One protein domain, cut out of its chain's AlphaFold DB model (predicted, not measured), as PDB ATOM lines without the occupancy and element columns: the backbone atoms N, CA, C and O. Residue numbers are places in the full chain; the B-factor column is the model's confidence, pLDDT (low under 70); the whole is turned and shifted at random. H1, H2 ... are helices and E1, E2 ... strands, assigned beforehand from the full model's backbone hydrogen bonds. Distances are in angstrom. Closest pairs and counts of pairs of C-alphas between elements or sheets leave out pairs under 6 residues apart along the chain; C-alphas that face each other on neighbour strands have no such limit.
ATOM      1  N   GLN A  14     134.386  73.077  58.118       91.25
ATOM      2  CA  GLN A  14     135.190  72.503  57.040       91.25
ATOM      3  C   GLN A  14     134.266  72.100  55.887       91.25
ATOM      4  O   GLN A  14     133.434  71.200  56.025       91.25
ATOM      5  N   TYR A  15     134.414  72.754  54.739       92.12
ATOM      6  CA  TYR A  15     133.719  72.356  53.519       92.12
ATOM      7  C   TYR A  15     134.488  71.245  52.811       92.12
ATOM      8  O   TYR A  15     135.699  71.338  52.615       92.12
ATOM      9  N   VAL A  16     133.769  70.206  52.400       93.44
ATOM     10  CA  VAL A  16     134.309  69.092  51.622       93.44
ATOM     11  C   VAL A  16     133.543  69.027  50.320       93.44
ATOM     12  O   VAL A  16     132.336  68.797  50.313       93.44
ATOM     13  N   VAL A  17     134.241  69.254  49.214       91.56
ATOM     14  CA  VAL A  17     133.630  69.245  47.888       91.56
ATOM     15  C   VAL A  17     133.880  67.889  47.244       91.56
ATOM     16  O   VAL A  17     135.028  67.497  47.039       91.56
ATOM     17  N   VAL A  18     132.807  67.174  46.921       91.31
ATOM     18  CA  VAL A  18     132.857  65.873  46.247       91.31
ATOM     19  C   VAL A  18     132.292  65.984  44.838       91.31
ATOM     20  O   VAL A  18     131.313  66.683  44.589       91.31
ATOM     21  N   ARG A  19     132.911  65.288  43.888       89.50
ATOM     22  CA  ARG A  19     132.449  65.222  42.498       89.50
ATOM     23  C   ARG A  19     131.238  64.294  42.378       89.50
ATOM     24  O   ARG A  19     131.365  63.089  42.587       89.50
ATOM     25  N   ALA A  20     130.083  64.838  41.996       83.94
ATOM     26  CA  ALA A  20     128.848  64.058  41.844       83.94
ATOM     27  C   ALA A  20     128.919  63.041  40.685       83.94
ATOM     28  O   ALA A  20     128.227  62.017  40.682       83.94
ATOM     29  N   ASP A  21     129.770  63.299  39.690       83.94
ATOM     30  CA  ASP A  21     129.953  62.429  38.528       83.94
ATOM     31  C   ASP A  21     130.732  61.144  38.850       83.94
ATOM     32  O   ASP A  21     130.573  60.158  38.133       83.94
ATOM     33  N   LEU A  22     131.479  61.095  39.963       88.62
ATOM     34  CA  LEU A  22     132.108  59.854  40.436       88.62
ATOM     35  C   LEU A  22     131.055  58.768  40.689       88.62
ATOM     36  O   LEU A  22     131.228  57.631  40.261       88.62
ATOM     37  N   LEU A  23     129.933  59.129  41.321       87.44
ATOM     38  CA  LEU A  23     128.825  58.208  41.586       87.44
ATOM     39  C   LEU A  23     127.969  57.980  40.338       87.44
ATOM     40  O   LEU A  23     127.633  56.849  39.990       87.44
ATOM     41  N   THR A  24     127.591  59.066  39.661       81.12
ATOM     42  CA  THR A  24     126.550  59.009  38.627       81.12
ATOM     43  C   THR A  24     127.083  58.571  37.266       81.12
ATOM     44  O   THR A  24     126.489  57.680  36.654       81.12
ATOM     45  N   ALA A  25     128.196  59.147  36.805       77.75
ATOM     46  CA  ALA A  25     128.772  58.887  35.487       77.75
ATOM     47  C   ALA A  25     129.797  57.747  35.525       77.75
ATOM     48  O   ALA A  25     129.732  56.833  34.711       77.75
ATOM     49  N   LEU A  26     130.701  57.771  36.504       84.44
ATOM     50  CA  LEU A  26     131.817  56.825  36.606       84.44
ATOM     51  C   LEU A  26     131.499  55.593  37.461       84.44
ATOM     52  O   LEU A  26     132.324  54.688  37.551       84.44
ATOM     53  N   LYS A  27     130.304  55.544  38.063       89.12
ATOM     54  CA  LYS A  27     129.778  54.392  38.814       89.12
ATOM     55  C   LYS A  27     130.695  53.916  39.947       89.12
ATOM     56  O   LYS A  27     130.724  52.731  40.268       89.12
ATOM     57  N   TRP A  28     131.436  54.829  40.574       95.88
ATOM     58  CA  TRP A  28     132.226  54.499  41.754       95.88
ATOM     59  C   TRP A  28     131.305  54.044  42.892       95.88
ATOM     60  O   TRP A  28     130.251  54.651  43.105       95.88
ATOM     61  N   PRO A  29     131.704  53.026  43.674       96.25
ATOM     62  CA  PRO A  29     131.007  52.696  44.905       96.25
ATOM     63  C   PRO A  29     130.977  53.902  45.847       96.25
ATOM     64  O   PRO A  29     131.982  54.599  46.000       96.25
ATOM     65  N   VAL A  30     129.858  54.102  46.547       93.31
ATOM     66  CA  VAL A  30     129.700  55.190  47.530       93.31
ATOM     67  C   VAL A  30     130.847  55.194  48.547       93.31
ATOM     68  O   VAL A  30     131.432  56.242  48.815       93.31
ATOM     69  N   GLY A  31     131.246  54.013  49.033       94.50
ATOM     70  CA  GLY A  31     132.372  53.870  49.958       94.50
ATOM     71  C   GLY A  31     133.707  54.384  49.403       94.50
ATOM     72  O   GLY A  31     134.482  54.973  50.150       94.50
ATOM     73  N   ALA A  32     133.961  54.242  48.099       94.44
ATOM     74  CA  ALA A  32     135.187  54.740  47.475       94.44
ATOM     75  C   ALA A  32     135.215  56.275  47.424       94.44
ATOM     76  O   ALA A  32     136.243  56.884  47.714       94.44
ATOM     77  N   VAL A  33     134.081  56.912  47.113       93.50
ATOM     78  CA  VAL A  33     133.959  58.381  47.116       93.50
ATOM     79  C   VAL A  33     134.116  58.941  48.533       93.50
ATOM     80  O   VAL A  33     134.840  59.917  48.728       93.50
ATOM     81  N   ILE A  34     133.514  58.284  49.531       93.44
ATOM     82  CA  ILE A  34     133.679  58.643  50.948       93.44
ATOM     83  C   ILE A  34     135.145  58.518  51.374       93.44
ATOM     84  O   ILE A  34     135.673  59.437  51.995       93.44
ATOM     85  N   ALA A  35     135.833  57.432  51.009       95.69
ATOM     86  CA  ALA A  35     137.240  57.242  51.359       95.69
ATOM     87  C   ALA A  35     138.134  58.364  50.800       95.69
ATOM     88  O   ALA A  35     138.989  58.884  51.515       95.69
ATOM     89  N   GLN A  36     137.896  58.799  49.557       94.00
ATOM     90  CA  GLN A  36     138.617  59.935  48.971       94.00
ATOM     91  C   GLN A  36     138.324  61.251  49.699       94.00
ATOM     92  O   GLN A  36     139.243  62.024  49.968       94.00
ATOM     93  N   ALA A  37     137.065  61.490  50.073       94.12
ATOM     94  CA  ALA A  37     136.694  62.651  50.874       94.12
ATOM     95  C   ALA A  37     137.402  62.641  52.242       94.12
ATOM     96  O   ALA A  37     137.924  63.673  52.668       94.12
ATOM     97  N   CYS A  38     137.490  61.480  52.901       95.12
ATOM     98  CA  CYS A  38     138.229  61.317  54.153       95.12
ATOM     99  C   CYS A  38     139.723  61.613  53.977       95.12
ATOM    100  O   CYS A  38     140.260  62.427  54.725       95.12
ATOM    101  N   HIS A  39     140.378  61.031  52.965       95.06
ATOM    102  CA  HIS A  39     141.787  61.316  52.670       95.06
ATOM    103  C   HIS A  39     142.035  62.813  52.440       95.06
ATOM    104  O   HIS A  39     142.981  63.367  52.997       95.06
ATOM    105  N   ALA A  40     141.164  63.485  51.679       93.75
ATOM    106  CA  ALA A  40     141.261  64.923  51.440       93.75
ATOM    107  C   ALA A  40     141.099  65.742  52.734       93.75
ATOM    108  O   ALA A  40     141.869  66.673  52.965       93.75
ATOM    109  N   CYS A  41     140.151  65.375  53.606       94.50
ATOM    110  CA  CYS A  41     139.979  66.023  54.909       94.50
ATOM    111  C   CYS A  41     141.237  65.891  55.768       94.50
ATOM    112  O   CYS A  41     141.734  66.893  56.272       94.50
ATOM    113  N   THR A  42     141.766  64.672  55.901       95.38
ATOM    114  CA  THR A  42     142.977  64.396  56.682       95.38
ATOM    115  C   THR A  42     144.182  65.152  56.124       95.38
ATOM    116  O   THR A  42     144.949  65.729  56.894       95.38
ATOM    117  N   ALA A  43     144.326  65.210  54.796       95.12
ATOM    118  CA  ALA A  43     145.392  65.961  54.145       95.12
ATOM    119  C   ALA A  43     145.299  67.462  54.451       95.12
ATOM    120  O   ALA A  43     146.286  68.045  54.890       95.12
ATOM    121  N   VAL A  44     144.122  68.081  54.300       94.44
ATOM    122  CA  VAL A  44     143.916  69.508  54.615       94.44
ATOM    123  C   VAL A  44     144.180  69.784  56.093       94.44
ATOM    124  O   VAL A  44     144.885  70.736  56.418       94.44
ATOM    125  N   THR A  45     143.684  68.932  56.990       94.38
ATOM    126  CA  THR A  45     143.951  69.049  58.427       94.38
ATOM    127  C   THR A  45     145.449  69.024  58.728       94.38
ATOM    128  O   THR A  45     145.924  69.835  59.516       94.38
ATOM    129  N   TYR A  46     146.216  68.144  58.082       96.62
ATOM    130  CA  TYR A  46     147.662  68.068  58.280       96.62
ATOM    131  C   TYR A  46     148.426  69.241  57.649       96.62
ATOM    132  O   TYR A  46     149.349  69.782  58.266       96.62
ATOM    133  N   MET A  47     148.060  69.620  56.421       97.06
ATOM    134  CA  MET A  47     148.698  70.696  55.656       97.06
ATOM    135  C   MET A  47     148.532  72.052  56.336       97.06
ATOM    136  O   MET A  47     149.469  72.842  56.354       97.06
ATOM    137  N   PHE A  48     147.356  72.301  56.912       96.19
ATOM    138  CA  PHE A  48     147.013  73.557  57.572       96.19
ATOM    139  C   PHE A  48     146.963  73.411  59.091       96.19
ATOM    140  O   PHE A  48     146.282  74.180  59.754       96.19
ATOM    141  N   ARG A  49     147.673  72.433  59.663       95.25
ATOM    142  CA  ARG A  49     147.624  72.173  61.109       95.25
ATOM    143  C   ARG A  49     147.987  73.397  61.947       95.25
ATOM    144  O   ARG A  49     147.443  73.542  63.022       95.25
ATOM    145  N   ASP A  50     148.862  74.277  61.467       95.88
ATOM    146  CA  ASP A  50     149.307  75.461  62.215       95.88
ATOM    147  C   ASP A  50     148.413  76.699  61.965       95.88
ATOM    148  O   ASP A  50     148.639  77.755  62.552       95.88
ATOM    149  N   ASP A  51     147.386  76.586  61.111       96.00
ATOM    150  CA  ASP A  51     146.424  77.662  60.856       96.00
ATOM    151  C   ASP A  51     145.509  77.887  62.082       96.00
ATOM    152  O   ASP A  51     144.956  76.919  62.616       96.00
ATOM    153  N   PRO A  52     145.287  79.140  62.533       94.06
ATOM    154  CA  PRO A  52     144.451  79.425  63.700       94.06
ATOM    155  C   PRO A  52     143.006  78.921  63.586       94.06
ATOM    156  O   PRO A  52     142.421  78.528  64.598       94.06
ATOM    157  N   HIS A  53     142.420  78.903  62.382       92.56
ATOM    158  CA  HIS A  53     141.076  78.364  62.174       92.56
ATOM    159  C   HIS A  53     141.076  76.840  62.194       92.56
ATOM    160  O   HIS A  53     140.143  76.257  62.739       92.56
ATOM    161  N   MET A  54     142.113  76.185  61.664       93.69
ATOM    162  CA  MET A  54     142.261  74.731  61.778       93.69
ATOM    163  C   MET A  54     142.478  74.298  63.232       93.69
ATOM    164  O   MET A  54     141.824  73.369  63.694       93.69
ATOM    165  N   GLN A  55     143.325  75.000  63.986       94.19
ATOM    166  CA  GLN A  55     143.526  74.744  65.414       94.19
ATOM    167  C   GLN A  55     142.227  74.920  66.206       94.19
ATOM    168  O   GLN A  55     141.860  74.052  66.993       94.19
ATOM    169  N   ALA A  56     141.479  75.998  65.950       91.88
ATOM    170  CA  ALA A  56     140.177  76.212  66.576       91.88
ATOM    171  C   ALA A  56     139.125  75.171  66.143       91.88
ATOM    172  O   ALA A  56     138.302  74.772  66.961       91.88
ATOM    173  N   TYR A  57     139.171  74.690  64.895       91.00
ATOM    174  CA  TYR A  57     138.321  73.600  64.401       91.00
ATOM    175  C   TYR A  57     138.619  72.261  65.092       91.00
ATOM    176  O   TYR A  57     137.703  71.481  65.329       91.00
ATOM    177  N   LEU A  58     139.887  71.993  65.422       92.12
ATOM    178  CA  LEU A  58     140.336  70.763  66.085       92.12
ATOM    179  C   LEU A  58     140.282  70.828  67.620       92.12
ATOM    180  O   LEU A  58     140.462  69.801  68.272       92.12
ATOM    181  N   ALA A  59     140.053  72.007  68.203       92.00
ATOM    182  CA  ALA A  59     140.040  72.210  69.653       92.00
ATOM    183  C   ALA A  59     138.829  71.568  70.355       92.00
ATOM    184  O   ALA A  59     138.883  71.324  71.559       92.00
ATOM    185  N   ASP A  60     137.752  71.299  69.614       89.31
ATOM    186  CA  ASP A  60     136.518  70.694  70.114       89.31
ATOM    187  C   ASP A  60     136.006  69.647  69.116       89.31
ATOM    188  O   ASP A  60     135.225  69.936  68.205       89.31
ATOM    189  N   LEU A  61     136.503  68.418  69.272       88.62
ATOM    190  CA  LEU A  61     136.228  67.316  68.348       88.62
ATOM    191  C   LEU A  61     134.758  66.871  68.366       88.62
ATOM    192  O   LEU A  61     134.265  66.375  67.354       88.62
ATOM    193  N   ASP A  62     134.051  67.086  69.478       88.69
ATOM    194  CA  ASP A  62     132.640  66.712  69.625       88.69
ATOM    195  C   ASP A  62     131.699  67.696  68.905       88.69
ATOM    196  O   ASP A  62     130.560  67.345  68.593       88.69
ATOM    197  N   ASN A  63     132.171  68.910  68.587       85.88
ATOM    198  CA  ASN A  63     131.386  69.966  67.934       85.88
ATOM    199  C   ASN A  63     131.908  70.359  66.537       85.88
ATOM    200  O   ASN A  63     131.600  71.440  66.025       85.88
ATOM    201  N   MET A  64     132.670  69.484  65.876       87.62
ATOM    202  CA  MET A  64     133.155  69.727  64.515       87.62
ATOM    203  C   MET A  64     132.004  69.760  63.501       87.62
ATOM    204  O   MET A  64     131.272  68.785  63.329       87.62
ATOM    205  N   HIS A  65     131.893  70.853  62.741       88.88
ATOM    206  CA  HIS A  65     130.911  70.960  61.663       88.88
ATOM    207  C   HIS A  65     131.556  70.753  60.288       88.88
ATOM    208  O   HIS A  65     132.539  71.408  59.928       88.88
ATOM    209  N   LYS A  66     131.000  69.834  59.498       89.75
ATOM    210  CA  LYS A  66     131.465  69.532  58.142       89.75
ATOM    211  C   LYS A  66     130.304  69.611  57.171       89.75
ATOM    212  O   LYS A  66     129.290  68.945  57.361       89.75
ATOM    213  N   VAL A  67     130.475  70.407  56.123       92.06
ATOM    214  CA  VAL A  67     129.473  70.550  55.066       92.06
ATOM    215  C   VAL A  67     129.999  69.879  53.812       92.06
ATOM    216  O   VAL A  67     131.045  70.256  53.283       92.06
ATOM    217  N   VAL A  68     129.264  68.876  53.338       90.25
ATOM    218  CA  VAL A  68     129.556  68.214  52.067       90.25
ATOM    219  C   VAL A  68     128.824  68.961  50.961       90.25
ATOM    220  O   VAL A  68     127.603  69.094  50.996       90.25
ATOM    221  N   LEU A  69     129.579  69.461  49.987       90.19
ATOM    222  CA  LEU A  69     129.041  70.069  48.778       90.19
ATOM    223  C   LEU A  69     129.283  69.143  47.600       90.19
ATOM    224  O   LEU A  69     130.382  68.626  47.406       90.19
ATOM    225  N   GLU A  70     128.259  68.973  46.778       84.00
ATOM    226  CA  GLU A  70     128.382  68.240  45.530       84.00
ATOM    227  C   GLU A  70     128.746  69.191  44.395       84.00
ATOM    228  O   GLU A  70     127.983  70.091  44.032       84.00
ATOM    229  N   LEU A  71     129.902  68.955  43.783       80.00
ATOM    230  CA  LEU A  71     130.239  69.555  42.509       80.00
ATOM    231  C   LEU A  71     129.523  68.765  41.416       80.00
ATOM    232  O   LEU A  71     129.951  67.676  41.016       80.00
ATOM    233  N   LYS A  72     128.417  69.321  40.924       70.75
ATOM    234  CA  LYS A  72     127.839  68.871  39.662       70.75
ATOM    235  C   LYS A  72     128.768  69.342  38.557       70.75
ATOM    236  O   LYS A  72     128.845  70.536  38.284       70.75
TER     237      LYS A  72
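Overview. This is residues 14 to 72 of the 198 residues of the protein "Aminoacyl-tRNA hydrolase" of Ephemera danica (UniProt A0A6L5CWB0). Two parallel strands, E1 and E2, lie side by side as a narrow ribbon, and the long helix H2 packs on it beside E1, running back past that strand. The short helices H1 and H3 sit at opposite ends of the elongated whole. The printed part has 59 residues, with three named helices and two named strands in the order E1, H1, H2, H3, E2; the sheet has the order E1, E2 and is parallel, and the class is mixed, helices and strands. The whole is loose, with a radius of gyration of the C-alphas of 13.2 A, and the C-alphas span 38 by 19 by 18 A.

Arrangement. E1, residues 14 to 19, and E2, residues 65 to 71, are parallel neighbours, with 25 degrees between their directions. The C-alphas of Val 16 and Val 68 face each other at 4.9 A. N 16 and O 67 are within hydrogen-bond range at 2.9 A, as are N 71 and O 18 at 2.8 A. H1, residues 20 to 24, follows E1 by a tight link with 0 residues between them. Its closest C-alphas to E2 are those of Ala 20 and Glu 70, 5.6 A apart. H2, residues 30 to 47, only just touches H1, with 3 pairs of C-alphas within 8 A, and does so with residues 30 to 33 alone; the closest C-alphas are those of Leu 23 and Val 30, at 6.7 A. Between E1 and H2 the closest C-alphas are those of Val 18 and Ala 37, 6.8 A apart. H2 and E2 are apart. H3, residues 52 to 58, is close to H2 but not clearly touching it: the closest C-alphas, of Thr 45 and Met 54, are 6.8 A apart. These two helices run opposite ways at a steep tilt of 46 degrees. E1, H1, H2, H3 and E2 form a strand-helix-strand unit, two parallel neighbour strands with helices between them along the chain. In H1, H2 and H3 every O i to N i+4 pair is within hydrogen-bond range.

Along the chain. E1 begins at C-alpha 14, (135.190, 72.503, 57.040), and measures 16.5 A. H2 measures 25.8 A from C-alpha 30 to C-alpha 47, the latter at (148.698, 70.696, 55.656). H1 and H3 measure 6.4 A and 9.9 A. E2 measures 19.2 A and ends at C-alpha 71, (130.239, 69.555, 42.509).

Size, cuts and confidence. The two C-alphas farthest apart are those of Ala 25 and Ala 59, at 38.4 A. The printed part has no cut and no long link. The mean pLDDT of the printed part is 91.1, and no printed residue is under 70.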